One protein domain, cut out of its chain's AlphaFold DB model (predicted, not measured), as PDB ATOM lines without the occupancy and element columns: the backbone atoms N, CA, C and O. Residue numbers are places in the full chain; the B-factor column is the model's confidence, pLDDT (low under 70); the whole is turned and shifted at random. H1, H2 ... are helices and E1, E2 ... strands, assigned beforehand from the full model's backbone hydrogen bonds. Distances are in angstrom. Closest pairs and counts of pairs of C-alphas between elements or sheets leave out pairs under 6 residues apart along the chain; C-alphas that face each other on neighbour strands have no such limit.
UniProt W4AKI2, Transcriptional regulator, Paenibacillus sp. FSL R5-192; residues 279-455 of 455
ATOM      1  N   LEU A 279      -7.307  20.822 -64.601       92.56
ATOM      2  CA  LEU A 279      -6.993  20.224 -63.296       92.56
ATOM      3  C   LEU A 279      -6.848  21.269 -62.183       92.56
ATOM      4  O   LEU A 279      -7.275  21.023 -61.053       92.56
ATOM      5  N   VAL A 280      -6.264  22.428 -62.496       93.81
ATOM      6  CA  VAL A 280      -6.082  23.526 -61.536       93.81
ATOM      7  C   VAL A 280      -7.436  24.151 -61.224       93.81
ATOM      8  O   VAL A 280      -7.793  24.293 -60.056       93.81
ATOM      9  N   ASN A 281      -8.226  24.418 -62.265       94.25
ATOM     10  CA  ASN A 281      -9.603  24.883 -62.162       94.25
ATOM     11  C   ASN A 281     -10.436  23.973 -61.247       94.25
ATOM     12  O   ASN A 281     -10.997  24.422 -60.246       94.25
ATOM     13  N   PHE A 282     -10.442  22.669 -61.542       94.69
ATOM     14  CA  PHE A 282     -11.160  21.677 -60.747       94.69
ATOM     15  C   PHE A 282     -10.684  21.654 -59.291       94.69
ATOM     16  O   PHE A 282     -11.511  21.593 -58.380       94.69
ATOM     17  N   SER A 283      -9.368  21.757 -59.071       95.50
ATOM     18  CA  SER A 283      -8.780  21.769 -57.728       95.50
ATOM     19  C   SER A 283      -9.264  22.941 -56.880       95.50
ATOM     20  O   SER A 283      -9.337  22.793 -55.670       95.50
ATOM     21  N   ILE A 284      -9.641  24.067 -57.488       96.25
ATOM     22  CA  ILE A 284     -10.241  25.208 -56.786       96.25
ATOM     23  C   ILE A 284     -11.754  25.009 -56.625       96.25
ATOM     24  O   ILE A 284     -12.274  25.087 -55.512       96.25
ATOM     25  N   ILE A 285     -12.471  24.704 -57.715       95.62
ATOM     26  CA  ILE A 285     -13.942  24.585 -57.716       95.62
ATOM     27  C   ILE A 285     -14.437  23.510 -56.742       95.62
ATOM     28  O   ILE A 285     -15.514  23.657 -56.153       95.62
ATOM     29  N   GLN A 286     -13.691  22.421 -56.546       95.25
ATOM     30  CA  GLN A 286     -14.127  21.358 -55.640       95.25
ATOM     31  C   GLN A 286     -14.318  21.846 -54.195       95.25
ATOM     32  O   GLN A 286     -15.255  21.380 -53.541       95.25
ATOM     33  N   HIS A 287     -13.527  22.836 -53.759       96.00
ATOM     34  CA  HIS A 287     -13.603  23.452 -52.427       96.00
ATOM     35  C   HIS A 287     -14.735  24.469 -52.285       96.00
ATOM     36  O   HIS A 287     -15.051  24.878 -51.169       96.00
ATOM     37  N   VAL A 288     -15.375  24.870 -53.387       96.38
ATOM     38  CA  VAL A 288     -16.537  25.761 -53.345       96.38
ATOM     39  C   VAL A 288     -17.726  25.009 -52.757       96.38
ATOM     40  O   VAL A 288     -18.185  24.000 -53.315       96.38
ATOM     41  N   VAL A 289     -18.229  25.520 -51.630       95.00
ATOM     42  CA  VAL A 289     -19.330  24.910 -50.870       95.00
ATOM     43  C   VAL A 289     -20.617  24.940 -51.695       95.00
ATOM     44  O   VAL A 289     -21.256  23.909 -51.896       95.00
ATOM     45  N   GLN A 290     -20.964  26.110 -52.236       91.56
ATOM     46  CA  GLN A 290     -22.172  26.327 -53.035       91.56
ATOM     47  C   GLN A 290     -21.796  26.594 -54.494       91.56
ATOM     48  O   GLN A 290     -21.677  27.732 -54.933       91.56
ATOM     49  N   LYS A 291     -21.598  25.520 -55.266       91.44
ATOM     50  CA  LYS A 291     -21.120  25.604 -56.661       91.44
ATOM     51  C   LYS A 291     -22.051  26.397 -57.587       91.44
ATOM     52  O   LYS A 291     -21.585  26.922 -58.589       91.44
ATOM     53  N   ASN A 292     -23.338  26.509 -57.249       89.50
ATOM     54  CA  ASN A 292     -24.305  27.258 -58.051       89.50
ATOM     55  C   ASN A 292     -23.999  28.765 -58.107       89.50
ATOM     56  O   ASN A 292     -24.280  29.397 -59.121       89.50
ATOM     57  N   GLU A 293     -23.375  29.321 -57.066       87.44
ATOM     58  CA  GLU A 293     -22.997  30.741 -57.011       87.44
ATOM     59  C   GLU A 293     -21.962  31.105 -58.093       87.44
ATOM     60  O   GLU A 293     -21.926  32.235 -58.582       87.44
ATOM     61  N   LEU A 294     -21.169  30.127 -58.554       88.12
ATOM     62  CA  LEU A 294     -20.168  30.334 -59.605       88.12
ATOM     63  C   LEU A 294     -20.794  30.715 -60.951       88.12
ATOM     64  O   LEU A 294     -20.161  31.424 -61.727       88.12
ATOM     65  N   PHE A 295     -22.028  30.282 -61.238       85.75
ATOM     66  CA  PHE A 295     -22.692  30.592 -62.513       85.75
ATOM     67  C   PHE A 295     -23.059  32.071 -62.658       85.75
ATOM     68  O   PHE A 295     -23.319  32.530 -63.768       85.75
ATOM     69  N   THR A 296     -23.097  32.812 -61.550       83.81
ATOM     70  CA  THR A 296     -23.417  34.245 -61.534       83.81
ATOM     71  C   THR A 296     -22.184  35.145 -61.455       83.81
ATOM     72  O   THR A 296     -22.328  36.365 -61.422       83.81
ATOM     73  N   MET A 297     -20.981  34.565 -61.429       86.19
ATOM     74  CA  MET A 297     -19.722  35.291 -61.263       86.19
ATOM     75  C   MET A 297     -18.883  35.285 -62.538       86.19
ATOM     76  O   MET A 297     -18.946  34.361 -63.348       86.19
ATOM     77  N   ASP A 298     -18.035  36.304 -62.677       88.06
ATOM     78  CA  ASP A 298     -16.925  36.246 -63.620       88.06
ATOM     79  C   ASP A 298     -15.838  35.316 -63.060       88.06
ATOM     80  O   ASP A 298     -15.304  35.531 -61.966       88.06
ATOM     81  N   LEU A 299     -15.537  34.255 -63.810       89.06
ATOM     82  CA  LEU A 299     -14.606  33.212 -63.399       89.06
ATOM     83  C   LEU A 299     -13.171  33.732 -63.276       89.06
ATOM     84  O   LEU A 299     -12.461  33.303 -62.370       89.06
ATOM     85  N   GLY A 300     -12.748  34.663 -64.135       90.75
ATOM     86  CA  GLY A 300     -11.384  35.196 -64.114       90.75
ATOM     87  C   GLY A 300     -11.058  35.908 -62.793       90.75
ATOM     88  O   GLY A 300     -10.168  35.462 -62.063       90.75
ATOM     89  N   PRO A 301     -11.820  36.952 -62.419       91.81
ATOM     90  CA  PRO A 301     -11.733  37.598 -61.114       91.81
ATOM     91  C   PRO A 301     -11.952  36.640 -59.939       91.81
ATOM     92  O   PRO A 301     -11.268  36.766 -58.926       91.81
ATOM     93  N   PHE A 302     -12.856  35.659 -60.059       94.25
ATOM     94  CA  PHE A 302     -13.044  34.641 -59.020       94.25
ATOM     95  C   PHE A 302     -11.752  33.851 -58.752       94.25
ATOM     96  O   PHE A 302     -11.281  33.820 -57.613       94.25
ATOM     97  N   PHE A 303     -11.148  33.252 -59.783       95.25
ATOM     98  CA  PHE A 303      -9.915  32.474 -59.627       95.25
ATOM     99  C   PHE A 303      -8.741  33.343 -59.184       95.25
ATOM    100  O   PHE A 303      -7.981  32.931 -58.310       95.25
ATOM    101  N   SER A 304      -8.619  34.546 -59.749       93.31
ATOM    102  CA  SER A 304      -7.617  35.537 -59.356       93.31
ATOM    103  C   SER A 304      -7.697  35.832 -57.858       93.31
ATOM    104  O   SER A 304      -6.709  35.651 -57.148       93.31
ATOM    105  N   ASN A 305      -8.883  36.180 -57.349       93.75
ATOM    106  CA  ASN A 305      -9.089  36.498 -55.936       93.75
ATOM    107  C   ASN A 305      -8.770  35.313 -55.018       93.75
ATOM    108  O   ASN A 305      -8.115  35.502 -53.995       93.75
ATOM    109  N   VAL A 306      -9.184  34.095 -55.387       96.25
ATOM    110  CA  VAL A 306      -8.870  32.885 -54.606       96.25
ATOM    111  C   VAL A 306      -7.363  32.627 -54.565       96.25
ATOM    112  O   VAL A 306      -6.823  32.349 -53.499       96.25
ATOM    113  N   LEU A 307      -6.669  32.726 -55.702       95.56
ATOM    114  CA  LEU A 307      -5.221  32.515 -55.768       95.56
ATOM    115  C   LEU A 307      -4.463  33.579 -54.965       95.56
ATOM    116  O   LEU A 307      -3.536  33.236 -54.233       95.56
ATOM    117  N   TRP A 308      -4.876  34.843 -55.062       93.94
ATOM    118  CA  TRP A 308      -4.307  35.945 -54.288       93.94
ATOM    119  C   TRP A 308      -4.492  35.773 -52.787       93.94
ATOM    120  O   TRP A 308      -3.524  35.891 -52.031       93.94
ATOM    121  N   ASP A 309      -5.710  35.460 -52.350       95.69
ATOM    122  CA  ASP A 309      -5.977  35.217 -50.937       95.69
ATOM    123  C   ASP A 309      -5.198  33.990 -50.438       95.69
ATOM    124  O   ASP A 309      -4.619  34.025 -49.349       95.69
ATOM    125  N   MET A 310      -5.076  32.945 -51.264       96.38
ATOM    126  CA  MET A 310      -4.292  31.753 -50.940       96.38
ATOM    127  C   MET A 310      -2.813  32.085 -50.767       96.38
ATOM    128  O   MET A 310      -2.223  31.699 -49.762       96.38
ATOM    129  N   ALA A 311      -2.219  32.816 -51.710       94.75
ATOM    130  CA  ALA A 311      -0.822  33.231 -51.640       94.75
ATOM    131  C   ALA A 311      -0.545  34.053 -50.378       94.75
ATOM    132  O   ALA A 311       0.386  33.754 -49.633       94.75
ATOM    133  N   LYS A 312      -1.413  35.023 -50.082       93.81
ATOM    134  CA  LYS A 312      -1.328  35.855 -48.880       93.81
ATOM    135  C   LYS A 312      -1.366  35.030 -47.594       93.81
ATOM    136  O   LYS A 312      -0.552  35.257 -46.702       93.81
ATOM    137  N   ASN A 313      -2.288  34.074 -47.482       95.50
ATOM    138  CA  ASN A 313      -2.418  33.248 -46.278       95.50
ATOM    139  C   ASN A 313      -1.296  32.206 -46.157       95.50
ATOM    140  O   ASN A 313      -0.844  31.937 -45.047       95.50
ATOM    141  N   ILE A 314      -0.798  31.666 -47.273       95.06
ATOM    142  CA  ILE A 314       0.397  30.813 -47.293       95.06
ATOM    143  C   ILE A 314       1.621  31.598 -46.806       95.06
ATOM    144  O   ILE A 314       2.331  31.122 -45.923       95.06
ATOM    145  N   CYS A 315       1.856  32.801 -47.338       92.75
ATOM    146  CA  CYS A 315       2.970  33.649 -46.918       92.75
ATOM    147  C   CYS A 315       2.859  34.032 -45.438       92.75
ATOM    148  O   CYS A 315       3.847  33.911 -44.723       92.75
ATOM    149  N   LEU A 316       1.660  34.391 -44.958       93.31
ATOM    150  CA  LEU A 316       1.399  34.663 -43.540       93.31
ATOM    151  C   LEU A 316       1.735  33.458 -42.650       93.31
ATOM    152  O   LEU A 316       2.387  33.605 -41.618       93.31
ATOM    153  N   PHE A 317       1.293  32.262 -43.048       94.62
ATOM    154  CA  PHE A 317       1.571  31.031 -42.317       94.62
ATOM    155  C   PHE A 317       3.067  30.721 -42.281       94.62
ATOM    156  O   PHE A 317       3.604  30.441 -41.215       94.62
ATOM    157  N   VAL A 318       3.756  30.804 -43.420       92.62
ATOM    158  CA  VAL A 318       5.195  30.527 -43.489       92.62
ATOM    159  C   VAL A 318       6.015  31.578 -42.734       92.62
ATOM    160  O   VAL A 318       6.983  31.222 -42.063       92.62
ATOM    161  N   GLU A 319       5.615  32.849 -42.772       91.00
ATOM    162  CA  GLU A 319       6.208  33.903 -41.943       91.00
ATOM    163  C   GLU A 319       6.058  33.560 -40.456       91.00
ATOM    164  O   GLU A 319       7.058  33.508 -39.745       91.00
ATOM    165  N   TRP A 320       4.848  33.218 -40.003       93.25
ATOM    166  CA  TRP A 320       4.599  32.786 -38.623       93.25
ATOM    167  C   TRP A 320       5.391  31.534 -38.236       93.25
ATOM    168  O   TRP A 320       5.892  31.434 -37.115       93.25
ATOM    169  N   MET A 321       5.577  30.588 -39.158       91.62
ATOM    170  CA  MET A 321       6.444  29.431 -38.933       91.62
ATOM    171  C   MET A 321       7.895  29.849 -38.660       91.62
ATOM    172  O   MET A 321       8.540  29.254 -37.796       91.62
ATOM    173  N   GLY A 322       8.375  30.911 -39.307       88.31
ATOM    174  CA  GLY A 322       9.719  31.458 -39.123       88.31
ATOM    175  C   GLY A 322       9.916  32.371 -37.905       88.31
ATOM    176  O   GLY A 322      11.063  32.641 -37.558       88.31
ATOM    177  N   THR A 323       8.856  32.852 -37.243       87.75
ATOM    178  CA  THR A 323       8.987  33.778 -36.098       87.75
ATOM    179  C   THR A 323       9.301  33.073 -34.775       87.75
ATOM    180  O   THR A 323       8.773  31.993 -34.493       87.75
ATOM    181  N   ASP A 324      10.109  33.710 -33.921       82.81
ATOM    182  CA  ASP A 324      10.366  33.262 -32.546       82.81
ATOM    183  C   ASP A 324       9.235  33.719 -31.603       82.81
ATOM    184  O   ASP A 324       8.815  34.880 -31.625       82.81
ATOM    185  N   TYR A 325       8.748  32.814 -30.747       81.38
ATOM    186  CA  TYR A 325       7.696  33.118 -29.769       81.38
ATOM    187  C   TYR A 325       8.113  34.208 -28.767       81.38
ATOM    188  O   TYR A 325       7.292  35.028 -28.357       81.38
ATOM    189  N   ASN A 326       9.395  34.279 -28.404       80.94
ATOM    190  CA  ASN A 326       9.915  35.312 -27.507       80.94
ATOM    191  C   ASN A 326       9.835  36.707 -28.127       80.94
ATOM    192  O   ASN A 326       9.627  37.686 -27.413       80.94
ATOM    193  N   ASP A 327      10.017  36.818 -29.442       81.69
ATOM    194  CA  ASP A 327       9.930  38.105 -30.129       81.69
ATOM    195  C   ASP A 327       8.481  38.590 -30.205       81.69
ATOM    196  O   ASP A 327       8.224  39.785 -30.036       81.69
ATOM    197  N   TYR A 328       7.526  37.662 -30.331       81.25
ATOM    198  CA  TYR A 328       6.109  37.954 -30.125       81.25
ATOM    199  C   TYR A 328       5.828  38.461 -28.702       81.25
ATOM    200  O   TYR A 328       5.227  39.527 -28.558       81.25
ATOM    201  N   LEU A 329       6.304  37.770 -27.658       79.00
ATOM    202  CA  LEU A 329       6.094  38.194 -26.267       79.00
ATOM    203  C   LEU A 329       6.655  39.602 -26.010       79.00
ATOM    204  O   LEU A 329       5.927  40.471 -25.526       79.00
ATOM    205  N   LYS A 330       7.891  39.885 -26.440       80.94
ATOM    206  CA  LYS A 330       8.497  41.228 -26.331       80.94
ATOM    207  C   LYS A 330       7.678  42.297 -27.053       80.94
ATOM    208  O   LYS A 330       7.493  43.396 -26.533       80.94
ATOM    209  N   ALA A 331       7.185  41.996 -28.254       76.12
ATOM    210  CA  ALA A 331       6.341  42.923 -28.999       76.12
ATOM    211  C   ALA A 331       4.960  43.101 -28.348       76.12
ATOM    212  O   ALA A 331       4.367  44.175 -28.453       76.12
ATOM    213  N   SER A 332       4.434  42.071 -27.682       71.62
ATOM    214  CA  SER A 332       3.161  42.128 -26.958       71.62
ATOM    215  C   SER A 332       3.229  43.023 -25.715       71.62
ATOM    216  O   SER A 332       2.268  43.742 -25.448       71.62
ATOM    217  N   GLU A 333       4.378  43.057 -25.035       72.88
ATOM    218  CA  GLU A 333       4.636  43.869 -23.837       72.88
ATOM    219  C   GLU A 333       4.999  45.334 -24.142       72.88
ATOM    220  O   GLU A 333       4.942  46.188 -23.254       72.88
ATOM    221  N   SER A 334       5.366  45.652 -25.389       69.50
ATOM    222  CA  SER A 334       5.694  47.020 -25.800       69.50
ATOM    223  C   SER A 334       4.476  47.945 -25.697       69.50
ATOM    224  O   SER A 334       3.433  47.698 -26.302       69.50
ATOM    225  N   THR A 335       4.624  49.055 -24.968       58.94
ATOM    226  CA  THR A 335       3.627  50.138 -24.881       58.94
ATOM    227  C   THR A 335       3.779  51.186 -25.984       58.94
ATOM    228  O   THR A 335       3.011  52.151 -26.032       58.94
ATOM    229  N   ASP A 336       4.761  51.016 -26.872       65.25
ATOM    230  CA  ASP A 336       5.004  51.936 -27.975       65.25
ATOM    231  C   ASP A 336       3.956  51.738 -29.079       65.25
ATOM    232  O   ASP A 336       4.020  50.801 -29.882       65.25
ATOM    233  N   ILE A 337       3.004  52.674 -29.118       54.38
ATOM    234  CA  ILE A 337       1.923  52.792 -30.106       54.38
ATOM    235  C   ILE A 337       2.408  52.899 -31.562       54.38
ATOM    236  O   ILE A 337       1.591  52.759 -32.473       54.38
ATOM    237  N   PHE A 338       3.702  53.130 -31.804       51.31
ATOM    238  CA  PHE A 338       4.295  53.173 -33.143       51.31
ATOM    239  C   PHE A 338       4.969  51.857 -33.563       51.31
ATOM    240  O   PHE A 338       5.465  51.760 -34.689       51.31
ATOM    241  N   THR A 339       4.964  50.825 -32.710       57.12
ATOM    242  CA  THR A 339       5.500  49.503 -33.063       57.12
ATOM    243  C   THR A 339       4.571  48.815 -34.066       57.12
ATOM    244  O   THR A 339       3.495  48.336 -33.707       57.12
ATOM    245  N   ILE A 340       4.991  48.721 -35.330       59.50
ATOM    246  CA  ILE A 340       4.304  47.889 -36.327       59.50
ATOM    247  C   ILE A 340       4.615  46.427 -35.999       59.50
ATOM    248  O   ILE A 340       5.737  45.965 -36.203       59.50
ATOM    249  N   LYS A 341       3.627  45.701 -35.471       66.94
ATOM    250  CA  LYS A 341       3.755  44.258 -35.239       66.94
ATOM    251  C   LYS A 341       3.694  43.519 -36.584       66.94
ATOM    252  O   LYS A 341       2.827  43.853 -37.397       66.94
ATOM    253  N   PRO A 342       4.575  42.532 -36.832       77.69
ATOM    254  CA  PRO A 342       4.440  41.638 -37.976       77.69
ATOM    255  C   PRO A 342       3.041  41.033 -38.007       77.69
ATOM    256  O   PRO A 342       2.532  40.596 -36.975       77.69
ATOM    257  N   LYS A 343       2.416  40.980 -39.183       80.62
ATOM    258  CA  LYS A 343       1.049  40.462 -39.311       80.62
ATOM    259  C   LYS A 343       0.945  38.999 -38.872       80.62
ATOM    260  O   LYS A 343      -0.057  38.595 -38.294       80.62
ATOM    261  N   ALA A 344       2.013  38.229 -39.074       84.56
ATOM    262  CA  ALA A 344       2.150  36.863 -38.583       84.56
ATOM    263  C   ALA A 344       1.901  36.715 -37.071       84.56
ATOM    264  O   ALA A 344       1.483  35.647 -36.627       84.56
ATOM    265  N   PHE A 345       2.105  37.771 -36.274       86.56
ATOM    266  CA  PHE A 345       1.888  37.717 -34.828       86.56
ATOM    267  C   PHE A 345       0.414  37.554 -34.444       86.56
ATOM    268  O   PHE A 345       0.147  36.989 -33.390       86.56
ATOM    269  N   GLU A 346      -0.529  37.934 -35.313       87.06
ATOM    270  CA  GLU A 346      -1.970  37.706 -35.103       87.06
ATOM    271  C   GLU A 346      -2.303  36.210 -34.921       87.06
ATOM    272  O   GLU A 346      -3.314  35.859 -34.318       87.06
ATOM    273  N   LEU A 347      -1.459  35.297 -35.421       91.19
ATOM    274  CA  LEU A 347      -1.673  33.858 -35.247       91.19
ATOM    275  C   LEU A 347      -1.318  33.360 -33.839       91.19
ATOM    276  O   LEU A 347      -1.861  32.339 -33.413       91.19
ATOM    277  N   TYR A 348      -0.472  34.079 -33.092       91.00
ATOM    278  CA  TYR A 348      -0.181  33.746 -31.693       91.00
ATOM    279  C   TYR A 348      -1.333  34.089 -30.746       91.00
ATOM    280  O   TYR A 348      -1.440  33.457 -29.696       91.00
ATOM    281  N   ASP A 349      -2.234  35.000 -31.126       88.38
ATOM    282  CA  ASP A 349      -3.416  35.334 -30.320       88.38
ATOM    283  C   ASP A 349      -4.304  34.099 -30.075       88.38
ATOM    284  O   ASP A 349      -4.924  33.964 -29.021       88.38
ATOM    285  N   TYR A 350      -4.322  33.142 -31.011       91.00
ATOM    286  CA  TYR A 350      -5.053  31.877 -30.857       91.00
ATOM    287  C   TYR A 350      -4.375  30.878 -29.910       91.00
ATOM    288  O   TYR A 350      -4.998  29.886 -29.523       91.00
ATOM    289  N   LEU A 351      -3.114  31.119 -29.548       90.56
ATOM    290  CA  LEU A 351      -2.265  30.229 -28.753       90.56
ATOM    291  C   LEU A 351      -1.888  30.850 -27.397       90.56
ATOM    292  O   LEU A 351      -0.979  30.363 -26.734       90.56
ATOM    293  N   SER A 352      -2.575  31.916 -26.970       85.94
ATOM    294  CA  SER A 352      -2.233  32.704 -25.772       85.94
ATOM    295  C   SER A 352      -2.216  31.918 -24.453       85.94
ATOM    296  O   SER A 352      -1.634  32.359 -23.468       85.94
ATOM    297  N   ASP A 353      -2.905  30.783 -24.414       88.44
ATOM    298  CA  ASP A 353      -3.025  29.867 -23.278       88.44
ATOM    299  C   ASP A 353      -2.028  28.699 -23.329       88.44
ATOM    300  O   ASP A 353      -1.993  27.906 -22.390       88.44
ATOM    301  N   MET A 354      -1.225  28.588 -24.390       90.31
ATOM    302  CA  MET A 354      -0.171  27.582 -24.507       90.31
ATOM    303  C   MET A 354       1.148  28.113 -23.942       90.31
ATOM    304  O   MET A 354       1.505  29.285 -24.092       90.31
ATOM    305  N   SER A 355       1.907  27.228 -23.305       90.06
ATOM    306  CA  SER A 355       3.291  27.493 -22.929       90.06
ATOM    307  C   SER A 355       4.194  27.585 -24.164       90.06
ATOM    308  O   SER A 355       3.869  27.110 -25.251       90.06
ATOM    309  N   GLN A 356       5.375  28.179 -23.991       88.38
ATOM    310  CA  GLN A 356       6.360  28.295 -25.066       88.38
ATOM    311  C   GLN A 356       6.772  26.932 -25.646       88.38
ATOM    312  O   GLN A 356       6.901  26.810 -26.860       88.38
ATOM    313  N   GLU A 357       6.968  25.924 -24.793       89.94
ATOM    314  CA  GLU A 357       7.339  24.566 -25.214       89.94
ATOM    315  C   GLU A 357       6.221  23.931 -26.054       89.94
ATOM    316  O   GLU A 357       6.478  23.433 -27.146       89.94
ATOM    317  N   GLU A 358       4.963  24.081 -25.629       91.25
ATOM    318  CA  GLU A 358       3.801  23.586 -26.380       91.25
ATOM    319  C   GLU A 358       3.641  24.279 -27.741       91.25
ATOM    320  O   GLU A 358       3.281  23.631 -28.725       91.25
ATOM    321  N   VAL A 359       3.916  25.586 -27.831       91.50
ATOM    322  CA  VAL A 359       3.881  26.323 -29.107       91.50
ATOM    323  C   VAL A 359       4.988  25.848 -30.049       91.50
ATOM    324  O   VAL A 359       4.738  25.708 -31.247       91.50
ATOM    325  N   ILE A 360       6.192  25.587 -29.533       90.75
ATOM    326  CA  ILE A 360       7.316  25.069 -30.328       90.75
ATOM    327  C   ILE A 360       6.974  23.677 -30.875       90.75
ATOM    328  O   ILE A 360       7.010  23.486 -32.090       90.75
ATOM    329  N   ASP A 361       6.530  22.754 -30.021       90.75
ATOM    330  CA  ASP A 361       6.136  21.398 -30.427       90.75
ATOM    331  C   ASP A 361       4.984  21.404 -31.448       90.75
ATOM    332  O   ASP A 361       4.939  20.603 -32.396       90.75
ATOM    333  N   PHE A 362       4.032  22.325 -31.274       92.69
ATOM    334  CA  PHE A 362       2.920  22.508 -32.199       92.69
ATOM    335  C   PHE A 362       3.394  23.009 -33.566       92.69
ATOM    336  O   PHE A 362       3.004  22.447 -34.595       92.69
ATOM    337  N   LYS A 363       4.276  24.015 -33.594       93.31
ATOM    338  CA  LYS A 363       4.901  24.508 -34.828       93.31
ATOM    339  C   LYS A 363       5.700  23.409 -35.523       93.31
ATOM    340  O   LYS A 363       5.517  23.211 -36.724       93.31
ATOM    341  N   ASP A 364       6.507  22.645 -34.795       91.00
ATOM    342  CA  ASP A 364       7.282  21.535 -35.359       91.00
ATOM    343  C   ASP A 364       6.372  20.497 -36.019       91.00
ATOM    344  O   ASP A 364       6.603  20.085 -37.160       91.00
ATOM    345  N   SER A 365       5.264  20.152 -35.365       91.25
ATOM    346  CA  SER A 365       4.271  19.231 -35.919       91.25
ATOM    347  C   SER A 365       3.617  19.767 -37.200       91.25
ATOM    348  O   SER A 365       3.509  19.041 -38.195       91.25
ATOM    349  N   LEU A 366       3.223  21.045 -37.218       91.69
ATOM    350  CA  LEU A 366       2.673  21.693 -38.415       91.69
ATOM    351  C   LEU A 366       3.709  21.810 -39.540       91.69
ATOM    352  O   LEU A 366       3.343  21.697 -40.711       91.69
ATOM    353  N   SER A 367       4.993  21.979 -39.207       91.31
ATOM    354  CA  SER A 367       6.076  22.064 -40.194       91.31
ATOM    355  C   SER A 367       6.211  20.770 -40.996       91.31
ATOM    356  O   SER A 367       6.359  20.802 -42.219       91.31
ATOM    357  N   VAL A 368       6.071  19.625 -40.323       89.31
ATOM    358  CA  VAL A 368       6.091  18.302 -40.952       89.31
ATOM    359  C   VAL A 368       4.832  18.096 -41.790       89.31
ATOM    360  O   VAL A 368       4.903  17.585 -42.910       89.31
ATOM    361  N   GLN A 369       3.676  18.517 -41.275       88.81
ATOM    362  CA  GLN A 369       2.392  18.351 -41.953       88.81
ATOM    363  C   GLN A 369       2.312  19.157 -43.261       88.81
ATOM    364  O   GLN A 369       1.880  18.626 -44.288       88.81
ATOM    365  N   HIS A 370       2.772  20.411 -43.236       91.56
ATOM    366  CA  HIS A 370       2.688  21.375 -44.342       91.56
ATOM    367  C   HIS A 370       4.032  21.616 -45.040       91.56
ATOM    368  O   HIS A 370       4.233  22.645 -45.688       91.56
ATOM    369  N   TYR A 371       4.957  20.653 -44.960       89.31
ATOM    370  CA  TYR A 371       6.336  20.817 -45.431       89.31
ATOM    371  C   TYR A 371       6.444  21.255 -46.899       89.31
ATOM    372  O   TYR A 371       7.348  22.007 -47.246       89.31
ATOM    373  N   LYS A 372       5.524  20.825 -47.778       88.19
ATOM    374  CA  LYS A 372       5.527  21.238 -49.192       88.19
ATOM    375  C   LYS A 372       5.112  22.683 -49.409       88.19
ATOM    376  O   LYS A 372       5.633  23.296 -50.335       88.19
ATOM    377  N   ILE A 373       4.205  23.210 -48.591       90.12
ATOM    378  CA  ILE A 373       3.836  24.628 -48.635       90.12
ATOM    379  C   ILE A 373       5.059  25.448 -48.214       90.12
ATOM    380  O   ILE A 373       5.492  26.327 -48.956       90.12
ATOM    381  N   ILE A 374       5.688  25.070 -47.096       89.69
ATOM    382  CA  ILE A 374       6.879  25.739 -46.551       89.69
ATOM    383  C   ILE A 374       8.055  25.686 -47.543       89.69
ATOM    384  O   ILE A 374       8.665  26.709 -47.822       89.69
ATOM    385  N   GLU A 375       8.333  24.527 -48.151       89.06
ATOM    386  CA  GLU A 375       9.426  24.345 -49.127       89.06
ATOM    387  C   GLU A 375       9.298  25.256 -50.363       89.06
ATOM    388  O   GLU A 375      10.292  25.521 -51.043       89.06
ATOM    389  N   LYS A 376       8.077  25.681 -50.718       87.19
ATOM    390  CA  LYS A 376       7.805  26.420 -51.964       87.19
ATOM    391  C   LYS A 376       7.639  27.917 -51.785       87.19
ATOM    392  O   LYS A 376       7.664  28.625 -52.790       87.19
ATOM    393  N   VAL A 377       7.523  28.406 -50.556       83.56
ATOM    394  CA  VAL A 377       7.588  29.842 -50.293       83.56
ATOM    395  C   VAL A 377       9.051  30.278 -50.315       83.56
ATOM    396  O   VAL A 377       9.913  29.716 -49.644       83.56
ATOM    397  N   TYR A 378       9.345  31.255 -51.164       66.25
ATOM    398  CA  TYR A 378      10.695  31.758 -51.369       66.25
ATOM    399  C   TYR A 378      11.071  32.768 -50.279       66.25
ATOM    400  O   TYR A 378      10.311  33.689 -50.005       66.25
ATOM    401  N   HIS A 379      12.263  32.624 -49.693       59.06
ATOM    402  CA  HIS A 379      12.731  33.455 -48.574       59.06
ATOM    403  C   HIS A 379      13.852  34.450 -48.928       59.06
ATOM    404  O   HIS A 379      14.489  34.973 -48.014       59.06
ATOM    405  N   LYS A 380      14.173  34.720 -50.206       51.72
ATOM    406  CA  LYS A 380      15.217  35.733 -50.472       51.72
ATOM    407  C   LYS A 380      14.686  37.155 -50.345       51.72
ATOM    408  O   LYS A 380      13.547  37.442 -50.690       51.72
ATOM    409  N   GLU A 381      15.599  38.038 -49.952       50.88
ATOM    410  CA  GLU A 381      15.460  39.494 -49.850       50.88
ATOM    411  C   GLU A 381      15.290  40.197 -51.215       50.88
ATOM    412  O   GLU A 381      15.926  41.221 -51.480       50.88
ATOM    413  N   ASP A 382      14.471  39.663 -52.124       51.69
ATOM    414  CA  ASP A 382      14.125  40.394 -53.340       51.69
ATOM    415  C   ASP A 382      13.034  41.422 -53.023       51.69
ATOM    416  O   ASP A 382      11.844  41.119 -52.993       51.69
ATOM    417  N   ARG A 383      13.465  42.662 -52.762       54.97
ATOM    418  CA  ARG A 383      12.595  43.783 -52.372       54.97
ATOM    419  C   ARG A 383      11.698  44.305 -53.501       54.97
ATOM    420  O   ARG A 383      11.032  45.318 -53.298       54.97
ATOM    421  N   THR A 384      11.733  43.707 -54.692       61.94
ATOM    422  CA  THR A 384      10.991  44.233 -55.845       61.94
ATOM    423  C   THR A 384       9.510  43.857 -55.856       61.94
ATOM    424  O   THR A 384       8.721  44.666 -56.338       61.94
ATOM    425  N   TRP A 385       9.124  42.687 -55.335       68.81
ATOM    426  CA  TRP A 385       7.726  42.227 -55.281       68.81
ATOM    427  C   TRP A 385       7.347  41.848 -53.843       68.81
ATOM    428  O   TRP A 385       8.208  41.482 -53.036       68.81
ATOM    429  N   LEU A 386       6.058  41.926 -53.513       80.31
ATOM    430  CA  LEU A 386       5.531  41.411 -52.249       80.31
ATOM    431  C   LEU A 386       5.709  39.878 -52.175       80.31
ATOM    432  O   LEU A 386       5.725  39.209 -53.212       80.31
ATOM    433  N   PRO A 387       5.828  39.279 -50.976       83.56
ATOM    434  CA  PRO A 387       5.989  37.827 -50.837       83.56
ATOM    435  C   PRO A 387       4.906  37.013 -51.563       83.56
ATOM    436  O   PRO A 387       5.215  36.031 -52.242       83.56
ATOM    437  N   GLU A 388       3.647  37.444 -51.480       87.06
ATOM    438  CA  GLU A 388       2.514  36.809 -52.154       87.06
ATOM    439  C   GLU A 388       2.584  36.931 -53.685       87.06
ATOM    440  O   GLU A 388       2.235  35.988 -54.396       87.06
ATOM    441  N   GLU A 389       3.097  38.049 -54.202       85.75
ATOM    442  CA  GLU A 389       3.305  38.282 -55.634       85.75
ATOM    443  C   GLU A 389       4.372  37.335 -56.184       85.75
ATOM    444  O   GLU A 389       4.146  36.653 -57.186       85.75
ATOM    445  N   HIS A 390       5.510  37.236 -55.490       85.38
ATOM    446  CA  HIS A 390       6.584  36.293 -55.818       85.38
ATOM    447  C   HIS A 390       6.100  34.843 -55.791       85.38
ATOM    448  O   HIS A 390       6.454  34.040 -56.663       85.38
ATOM    449  N   PHE A 391       5.281  34.485 -54.799       89.94
ATOM    450  CA  PHE A 391       4.716  33.144 -54.706       89.94
ATOM    451  C   PHE A 391       3.785  32.846 -55.887       89.94
ATOM    452  O   PHE A 391       3.953  31.817 -56.545       89.94
ATOM    453  N   LEU A 392       2.861  33.754 -56.216       90.69
ATOM    454  CA  LEU A 392       1.965  33.612 -57.369       90.69
ATOM    455  C   LEU A 392       2.726  33.515 -58.687       90.69
ATOM    456  O   LEU A 392       2.414  32.660 -59.516       90.69
ATOM    457  N   PHE A 393       3.738  34.359 -58.872       87.12
ATOM    458  CA  PHE A 393       4.627  34.292 -60.024       87.12
ATOM    459  C   PHE A 393       5.289  32.912 -60.129       87.12
ATOM    460  O   PHE A 393       5.299  32.293 -61.195       87.12
ATOM    461  N   SER A 394       5.770  32.375 -59.004       88.56
ATOM    462  CA  SER A 394       6.404  31.053 -58.952       88.56
ATOM    463  C   SER A 394       5.450  29.923 -59.355       88.56
ATOM    464  O   SER A 394       5.886  28.959 -59.991       88.56
ATOM    465  N   LEU A 395       4.143  30.053 -59.074       90.38
ATOM    466  CA  LEU A 395       3.137  29.068 -59.498       90.38
ATOM    467  C   LEU A 395       3.090  28.892 -61.021       90.38
ATOM    468  O   LEU A 395       2.851  27.777 -61.482       90.38
ATOM    469  N   VAL A 396       3.361  29.942 -61.807       88.81
ATOM    470  CA  VAL A 396       3.384  29.863 -63.283       88.81
ATOM    471  C   VAL A 396       4.470  28.903 -63.777       88.81
ATOM    472  O   VAL A 396       4.288  28.202 -64.780       88.81
ATOM    473  N   GLY A 397       5.597  28.848 -63.062       85.44
ATOM    474  CA  GLY A 397       6.719  27.958 -63.355       85.44
ATOM    475  C   GLY A 397       6.544  26.535 -62.820       85.44
ATOM    476  O   GLY A 397       7.219  25.618 -63.295       85.44
ATOM    477  N   PHE A 398       5.651  26.318 -61.854       90.06
ATOM    478  CA  PHE A 398       5.429  25.002 -61.262       90.06
ATOM    479  C   PHE A 398       4.679  24.058 -62.212       90.06
ATOM    480  O   PHE A 398       3.909  24.465 -63.080       90.06
ATOM    481  N   GLY A 399       4.913  22.753 -62.045       88.94
ATOM    482  CA  GLY A 399       4.113  21.728 -62.713       88.94
ATOM    483  C   GLY A 399       2.684  21.716 -62.170       88.94
ATOM    484  O   GLY A 399       2.473  21.908 -60.970       88.94
ATOM    485  N   LYS A 400       1.702  21.454 -63.038       90.88
ATOM    486  CA  LYS A 400       0.270  21.475 -62.690       90.88
ATOM    487  C   LYS A 400      -0.074  20.568 -61.506       90.88
ATOM    488  O   LYS A 400      -0.900  20.938 -60.680       90.88
ATOM    489  N   GLU A 401       0.588  19.421 -61.371       92.38
ATOM    490  CA  GLU A 401       0.393  18.480 -60.264       92.38
ATOM    491  C   GLU A 401       0.786  19.108 -58.922       92.38
ATOM    492  O   GLU A 401       0.080  18.949 -57.925       92.38
ATOM    493  N   LEU A 402       1.891  19.861 -58.902       91.69
ATOM    494  CA  LEU A 402       2.344  20.577 -57.714       91.69
ATOM    495  C   LEU A 402       1.398  21.734 -57.380       91.69
ATOM    496  O   LEU A 402       1.043  21.890 -56.216       91.69
ATOM    497  N   VAL A 403       0.949  22.499 -58.379       93.62
ATOM    498  CA  VAL A 403      -0.023  23.587 -58.176       93.62
ATOM    499  C   VAL A 403      -1.326  23.045 -57.581       93.62
ATOM    500  O   VAL A 403      -1.790  23.547 -56.561       93.62
ATOM    501  N   CYS A 404      -1.872  21.964 -58.148       94.38
ATOM    502  CA  CYS A 404      -3.072  21.304 -57.624       94.38
ATOM    503  C   CYS A 404      -2.868  20.815 -56.186       94.38
ATOM    504  O   CYS A 404      -3.752  20.967 -55.345       94.38
ATOM    505  N   ARG A 405      -1.696  20.242 -55.885       92.50
ATOM    506  CA  ARG A 405      -1.356  19.810 -54.527       92.50
ATOM    507  C   ARG A 405      -1.332  20.982 -53.550       92.50
ATOM    508  O   ARG A 405      -1.946  20.869 -52.498       92.50
ATOM    509  N   LEU A 406      -0.668  22.086 -53.893       93.50
ATOM    510  CA  LEU A 406      -0.599  23.277 -53.041       93.50
ATOM    511  C   LEU A 406      -1.993  23.849 -52.767       93.50
ATOM    512  O   LEU A 406      -2.306  24.132 -51.616       93.50
ATOM    513  N   ILE A 407      -2.847  23.939 -53.793       94.94
ATOM    514  CA  ILE A 407      -4.246  24.367 -53.653       94.94
ATOM    515  C   ILE A 407      -4.995  23.452 -52.679       94.94
ATOM    516  O   ILE A 407      -5.603  23.936 -51.731       94.94
ATOM    517  N   ASN A 408      -4.913  22.135 -52.874       93.44
ATOM    518  CA  ASN A 408      -5.670  21.168 -52.077       93.44
ATOM    519  C   ASN A 408      -5.147  20.981 -50.651       93.44
ATOM    520  O   ASN A 408      -5.924  20.645 -49.768       93.44
ATOM    521  N   GLU A 409      -3.847  21.159 -50.416       91.44
ATOM    522  CA  GLU A 409      -3.274  21.110 -49.067       91.44
ATOM    523  C   GLU A 409      -3.499  22.427 -48.305       91.44
ATOM    524  O   GLU A 409      -3.537  22.420 -47.076       91.44
ATOM    525  N   SER A 410      -3.698  23.542 -49.017       94.56
ATOM    526  CA  SER A 410      -3.911  24.860 -48.408       94.56
ATOM    527  C   SER A 410      -5.386  25.158 -48.150       94.56
ATOM    528  O   SER A 410      -5.753  25.506 -47.028       94.56
ATOM    529  N   ILE A 411      -6.238  25.047 -49.173       96.94
ATOM    530  CA  ILE A 411      -7.644  25.464 -49.129       96.94
ATOM    531  C   ILE A 411      -8.502  24.351 -48.527       96.94
ATOM    532  O   ILE A 411      -8.516  23.232 -49.024       96.94
ATOM    533  N   LYS A 412      -9.258  24.697 -47.484       95.00
ATOM    534  CA  LYS A 412     -10.241  23.831 -46.822       95.00
ATOM    535  C   LYS A 412     -11.636  23.989 -47.423       95.00
ATOM    536  O   LYS A 412     -12.344  23.004 -47.609       95.00
ATOM    537  N   SER A 413     -12.062  25.229 -47.662       97.12
ATOM    538  CA  SER A 413     -13.363  25.536 -48.264       97.12
ATOM    539  C   SER A 413     -13.409  26.966 -48.789       97.12
ATOM    540  O   SER A 413     -12.727  27.845 -48.265       97.12
ATOM    541  N   ILE A 414     -14.259  27.205 -49.785       97.69
ATOM    542  CA  ILE A 414     -14.529  28.524 -50.361       97.69
ATOM    543  C   ILE A 414     -16.029  28.793 -50.237       97.69
ATOM    544  O   ILE A 414     -16.857  28.059 -50.789       97.69
ATOM    545  N   GLU A 415     -16.373  29.838 -49.497       95.88
ATOM    546  CA  GLU A 415     -17.738  30.316 -49.306       95.88
ATOM    547  C   GLU A 415     -17.961  31.565 -50.158       95.88
ATOM    548  O   GLU A 415     -17.121  32.463 -50.211       95.88
ATOM    549  N   ILE A 416     -19.093  31.604 -50.856       93.38
ATOM    550  CA  ILE A 416     -19.474  32.719 -51.721       93.38
ATOM    551  C   ILE A 416     -20.775  33.280 -51.163       93.38
ATOM    552  O   ILE A 416     -21.772  32.566 -51.090       93.38
ATOM    553  N   THR A 417     -20.750  34.537 -50.727       86.25
ATOM    554  CA  THR A 417     -21.903  35.206 -50.112       86.25
ATOM    555  C   THR A 417     -22.078  36.584 -50.735       86.25
ATOM    556  O   THR A 417     -21.234  37.457 -50.552       86.25
ATOM    557  N   HIS A 418     -23.172  36.794 -51.477       80.75
ATOM    558  CA  HIS A 418     -23.473  38.061 -52.167       80.75
ATOM    559  C   HIS A 418     -22.311  38.585 -53.043       80.75
ATOM    560  O   HIS A 418     -22.030  39.780 -53.070       80.75
ATOM    561  N   GLY A 419     -21.599  37.684 -53.730       77.50
ATOM    562  CA  GLY A 419     -20.439  38.022 -54.567       77.50
ATOM    563  C   GLY A 419     -19.123  38.240 -53.808       77.50
ATOM    564  O   GLY A 419     -18.085  38.401 -54.447       77.50
ATOM    565  N   SER A 420     -19.130  38.201 -52.472       86.19
ATOM    566  CA  SER A 420     -17.913  38.164 -51.657       86.19
ATOM    567  C   SER A 420     -17.388  36.734 -51.548       86.19
ATOM    568  O   SER A 420     -18.170  35.805 -51.347       86.19
ATOM    569  N   ILE A 421     -16.069  36.573 -51.648       92.56
ATOM    570  CA  ILE A 421     -15.372  35.288 -51.542       92.56
ATOM    571  C   ILE A 421     -14.695  35.229 -50.171       92.56
ATOM    572  O   ILE A 421     -13.885  36.096 -49.850       92.56
ATOM    573  N   GLU A 422     -15.005  34.206 -49.381       95.38
ATOM    574  CA  GLU A 422     -14.298  33.879 -48.143       95.38
ATOM    575  C   GLU A 422     -13.620  32.516 -48.304       95.38
ATOM    576  O   GLU A 422     -14.278  31.506 -48.564       95.38
ATOM    577  N   VAL A 423     -12.296  32.479 -48.158       97.31
ATOM    578  CA  VAL A 423     -11.516  31.241 -48.245       97.31
ATOM    579  C   VAL A 423     -11.061  30.828 -46.851       97.31
ATOM    580  O   VAL A 423     -10.477  31.613 -46.107       97.31
ATOM    581  N   LYS A 424     -11.314  29.570 -46.493       97.31
ATOM    582  CA  LYS A 424     -10.830  28.952 -45.255       97.31
ATOM    583  C   LYS A 424      -9.655  28.045 -45.581       97.31
ATOM    584  O   LYS A 424      -9.714  27.279 -46.543       97.31
ATOM    585  N   TYR A 425      -8.619  28.089 -44.750       96.94
ATOM    586  CA  TYR A 425      -7.370  27.355 -44.959       96.94
ATOM    587  C   TYR A 425      -7.168  26.279 -43.902       96.94
ATOM    588  O   TYR A 425      -7.484  26.497 -42.732       96.94
ATOM    589  N   HIS A 426      -6.605  25.136 -44.295       94.19
ATOM    590  CA  HIS A 426      -6.322  24.029 -43.380       94.19
ATOM    591  C   HIS A 426      -5.432  24.470 -42.214       94.19
ATOM    592  O   HIS A 426      -5.845  24.347 -41.065       94.19
ATOM    593  N   PHE A 427      -4.275  25.071 -42.508       93.88
ATOM    594  CA  PHE A 427      -3.305  25.497 -41.495       93.88
ATOM    595  C   PHE A 427      -3.845  26.588 -40.553       93.88
ATOM    596  O   PHE A 427      -3.596  26.537 -39.353       93.88
ATOM    597  N   ILE A 428      -4.647  27.542 -41.045       94.56
ATOM    598  CA  ILE A 428      -5.251  28.576 -40.183       94.56
ATOM    599  C   ILE A 428      -6.276  27.956 -39.230       94.56
ATOM    600  O   ILE A 428      -6.320  28.290 -38.049       94.56
ATOM    601  N   GLU A 429      -7.104  27.044 -39.730       94.44
ATOM    602  CA  GLU A 429      -8.127  26.374 -38.927       94.44
ATOM    603  C   GLU A 429      -7.516  25.418 -37.900       94.44
ATOM    604  O   GLU A 429      -8.032  25.285 -36.792       94.44
ATOM    605  N   GLU A 430      -6.403  24.781 -38.250       94.00
ATOM    606  CA  GLU A 430      -5.596  23.962 -37.347       94.00
ATOM    607  C   GLU A 430      -4.981  24.795 -36.223       94.00
ATOM    608  O   GLU A 430      -5.107  24.402 -35.065       94.00
ATOM    609  N   ILE A 431      -4.417  25.969 -36.528       94.31
ATOM    610  CA  ILE A 431      -3.901  26.912 -35.522       94.31
ATOM    611  C   ILE A 431      -5.025  27.374 -34.591       94.31
ATOM    612  O   ILE A 431      -4.918  27.219 -33.376       94.31
ATOM    613  N   LYS A 432      -6.146  27.852 -35.145       93.62
ATOM    614  CA  LYS A 432      -7.314  28.294 -34.359       93.62
ATOM    615  C   LYS A 432      -7.862  27.199 -33.444       93.62
ATOM    616  O   LYS A 432      -8.313  27.480 -32.337       93.62
ATOM    617  N   ALA A 433      -7.867  25.955 -33.919       91.69
ATOM    618  CA  ALA A 433      -8.410  24.820 -33.183       91.69
ATOM    619  C   ALA A 433      -7.377  24.092 -32.305       91.69
ATOM    620  O   ALA A 433      -7.782  23.192 -31.560       91.69
ATOM    621  N   LYS A 434      -6.086  24.452 -32.398       92.50
ATOM    622  CA  LYS A 434      -4.941  23.735 -31.803       92.50
ATOM    623  C   LYS A 434      -4.941  22.258 -32.183       92.50
ATOM    624  O   LYS A 434      -4.889  21.360 -31.344       92.50
ATOM    625  N   LYS A 435      -5.123  21.994 -33.475       88.50
ATOM    626  CA  LYS A 435      -5.257  20.643 -34.024       88.50
ATOM    627  C   LYS A 435      -4.067  20.295 -34.900       88.50
ATOM    628  O   LYS A 435      -3.682  21.078 -35.758       88.50
ATOM    629  N   ILE A 436      -3.558  19.081 -34.725       83.50
ATOM    630  CA  ILE A 436      -2.593  18.449 -35.623       83.50
ATOM    631  C   ILE A 436      -3.282  17.257 -36.285       83.50
ATOM    632  O   ILE A 436      -3.869  16.409 -35.605       83.50
ATOM    633  N   ASN A 437      -3.177  17.174 -37.608       78.31
ATOM    634  CA  ASN A 437      -3.655  16.049 -38.397       78.31
ATOM    635  C   ASN A 437      -2.478  15.117 -38.708       78.31
ATOM    636  O   ASN A 437      -1.766  15.267 -39.704       78.31
ATOM    637  N   GLY A 438      -2.271  14.128 -37.840       65.94
ATOM    638  CA  GLY A 438      -1.276  13.081 -38.038       65.94
ATOM    639  C   GLY A 438      -1.634  12.201 -39.234       65.94
ATOM    640  O   GLY A 438      -2.790  11.825 -39.418       65.94
ATOM    641  N   ARG A 439      -0.636  11.856 -40.049       62.19
ATOM    642  CA  ARG A 439      -0.763  10.918 -41.169       62.19
ATOM    643  C   ARG A 439       0.005   9.646 -40.826       62.19
ATOM    644  O   ARG A 439       1.230   9.668 -40.796       62.19
ATOM    645  N   GLU A 440      -0.705   8.550 -40.590       57.94
ATOM    646  CA  GLU A 440      -0.113   7.234 -40.332       57.94
ATOM    647  C   GLU A 440      -0.451   6.290 -41.484       57.94
ATOM    648  O   GLU A 440      -1.606   6.169 -41.881       57.94
ATOM    649  N   TYR A 441       0.542   5.606 -42.046       60.06
ATOM    650  CA  TYR A 441       0.279   4.541 -43.009       60.06
ATOM    651  C   TYR A 441       0.138   3.229 -42.251       60.06
ATOM    652  O   TYR A 441       1.087   2.784 -41.611       60.06
ATOM    653  N   LYS A 442      -1.024   2.577 -42.355       66.12
ATOM    654  CA  LYS A 442      -1.178   1.215 -41.835       66.12
ATOM    655  C   LYS A 442      -0.176   0.308 -42.535       66.12
ATOM    656  O   LYS A 442      -0.300   0.072 -43.734       66.12
ATOM    657  N   GLU A 443       0.769  -0.252 -41.784       63.62
ATOM    658  CA  GLU A 443       1.855  -1.090 -42.319       63.62
ATOM    659  C   GLU A 443       1.356  -2.255 -43.190       63.62
ATOM    660  O   GLU A 443       2.036  -2.692 -44.114       63.62
ATOM    661  N   LYS A 444       0.144  -2.752 -42.920       69.38
ATOM    662  CA  LYS A 444      -0.422  -3.932 -43.582       69.38
ATOM    663  C   LYS A 444      -0.933  -3.675 -45.003       69.38
ATOM    664  O   LYS A 444      -0.894  -4.587 -45.824       69.38
ATOM    665  N   ASP A 445      -1.475  -2.492 -45.282       76.19
ATOM    666  CA  ASP A 445      -2.100  -2.177 -46.577       76.19
ATOM    667  C   ASP A 445      -1.704  -0.807 -47.140       76.19
ATOM    668  O   ASP A 445      -2.257  -0.380 -48.152       76.19
ATOM    669  N   LEU A 446      -0.742  -0.133 -46.496       63.69
ATOM    670  CA  LEU A 446      -0.288   1.220 -46.817       63.69
ATOM    671  C   LEU A 446      -1.450   2.214 -46.936       63.69
ATOM    672  O   LEU A 446      -1.346   3.224 -47.635       63.69
ATOM    673  N   LYS A 447      -2.575   1.955 -46.258       56.28
ATOM    674  CA  LYS A 447      -3.664   2.924 -46.205       56.28
ATOM    675  C   LYS A 447      -3.280   4.050 -45.275       56.28
ATOM    676  O   LYS A 447      -2.970   3.821 -44.107       56.28
ATOM    677  N   LEU A 448      -3.362   5.262 -45.806       49.91
ATOM    678  CA  LEU A 448      -3.256   6.473 -45.018       49.91
ATOM    679  C   LEU A 448      -4.441   6.555 -44.049       49.91
ATOM    680  O   LEU A 448      -5.602   6.527 -44.457       49.91
ATOM    681  N   VAL A 449      -4.129   6.669 -42.770       64.31
ATOM    682  CA  VAL A 449      -5.045   6.974 -41.681       64.31
ATOM    683  C   VAL A 449      -4.711   8.369 -41.201       64.31
ATOM    684  O   VAL A 449      -3.548   8.705 -40.981       64.31
ATOM    685  N   ILE A 450      -5.747   9.187 -41.069       63.66
ATOM    686  CA  ILE A 450      -5.617  10.528 -40.522       63.66
ATOM    687  C   ILE A 450      -6.051  10.452 -39.061       63.66
ATOM    688  O   ILE A 450      -7.175  10.041 -38.769       63.66
ATOM    689  N   HIS A 451      -5.147  10.808 -38.157       70.69
ATOM    690  CA  HIS A 451      -5.411  10.896 -36.728       70.69
ATOM    691  C   HIS A 451      -5.484  12.365 -36.330       70.69
ATOM    692  O   HIS A 451      -4.532  13.111 -36.543       70.69
ATOM    693  N   GLU A 452      -6.597  12.784 -35.733       69.12
ATOM    694  CA  GLU A 452      -6.695  14.117 -35.138       69.12
ATOM    695  C   GLU A 452      -6.132  14.078 -33.714       69.12
ATOM    696  O   GLU A 452      -6.631  13.333 -32.865       69.12
ATOM    697  N   LYS A 453      -5.117  14.899 -33.436       73.88
ATOM    698  CA  LYS A 453      -4.645  15.174 -32.075       73.88
ATOM    699  C   LYS A 453      -4.927  16.638 -31.757       73.88
ATOM    700  O   LYS A 453      -4.494  17.525 -32.490       73.88
ATOM    701  N   ARG A 454      -5.666  16.890 -30.677       71.75
ATOM    702  CA  ARG A 454      -5.802  18.236 -30.110       71.75
ATOM    703  C   ARG A 454      -4.636  18.458 -29.149       71.75
ATOM    704  O   ARG A 454      -4.380  17.569 -28.333       71.75
ATOM    705  N   VAL A 455      -3.926  19.567 -29.326       67.44
ATOM    706  CA  VAL A 455      -2.841  20.014 -28.444       67.44
ATOM    707  C   VAL A 455      -3.434  20.858 -27.333       67.44
ATOM    708  O   VAL A 455      -4.300  21.711 -27.647       67.44
TER     709      VAL A 455
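This is residues 279 to 455 of the 455 residues of the protein "Transcriptional regulator" of Paenibacillus sp. FSL R5-192 (UniProt W4AKI2). One long helix, H3, runs through the middle of the body, with H8 packed steeply across it on one side and the strand hairpin E1 and E2 on the opposite side. H9 and H7 lie on a further side of H3, H5 crosses its last turns, and a second strand hairpin, E3 and E4, reaches away from H6 and H10 as an arm. The printed part has 177 residues with ten named helices and four named strands, in the order H1 to H9, E1, E2, H10, E3, E4, and its class is mixed, helices and strands. Each hairpin is an antiparallel sheet of two strands. The whole is compact, with a radius of gyration of the C-alphas of 17.8 A and spans of 52 by 49 by 33 A.

Find C-alpha 279 at (-6.993, 20.224, -63.296), where H1, residues 279 to 285, begins. H2 is residues 291 to 296. From C-alpha 299 at (-14.606, 33.212, -63.399), H3 runs 34.4 A to residue 322. Then come H4, residues 325 to 333, H5, 343 to 351, H6, 356 to 369 and 20.0 A long, H7, 371 to 376, H8, 387 to 397, and H9, 400 to 410. E1, 411 to 417, E2, 420 to 425, and H10, 426 to 433, follow. E3, 435 to 442, is 21.3 A long; E4, 447 to 454, is 22.3 A long and ends at C-alpha 454 at (-5.802, 18.236, -30.110).

Start at the hubs, H3 and H9, which touch four helices each; helix packing is mostly crossed, with 2 of 8 touching pairs at a shallow tilt. Residues 307 to 315 of H3 touch H8 at a steep tilt of 62 degrees, closest at the C-alphas of Ala 311 and Glu 388, 4.9 A. Residues 316 to 320 touch H5, closest at C-alphas 320 and 344, 4.8 A. The closest C-alphas of H3 and E2, 306 and 423, are 7.1 A apart. H9 touches H1 (C-alphas 404 and 280, 5.4 A) and H7 (406 and 373, 6.4 A). H2 and H3 meet only through their link. H4 and H5 are close but not clearly touching, at 6.3 A between C-alphas 328 and 345. N 415 and O 422 of E1 and E2 are 2.8 A apart, N 438 and O 451 of E3 and E4 2.8 A, within hydrogen-bond range. Of O i to N i+4 pairs, H2 has 0 of 2 within range, H5 0 of 5 and H8 5 of 7, the other helices every one; of O i to N i+3 pairs H2 has 3 of 3 and H5 5 of 6.

The C-alphas farthest apart, 337 and 444, are 58.3 A apart. The printed part has no cut and no long link; residues 333 to 338 stand free. pLDDT is under 70 in 30 residues, among them 334 to 341, 378 to 385 and 438 to 444.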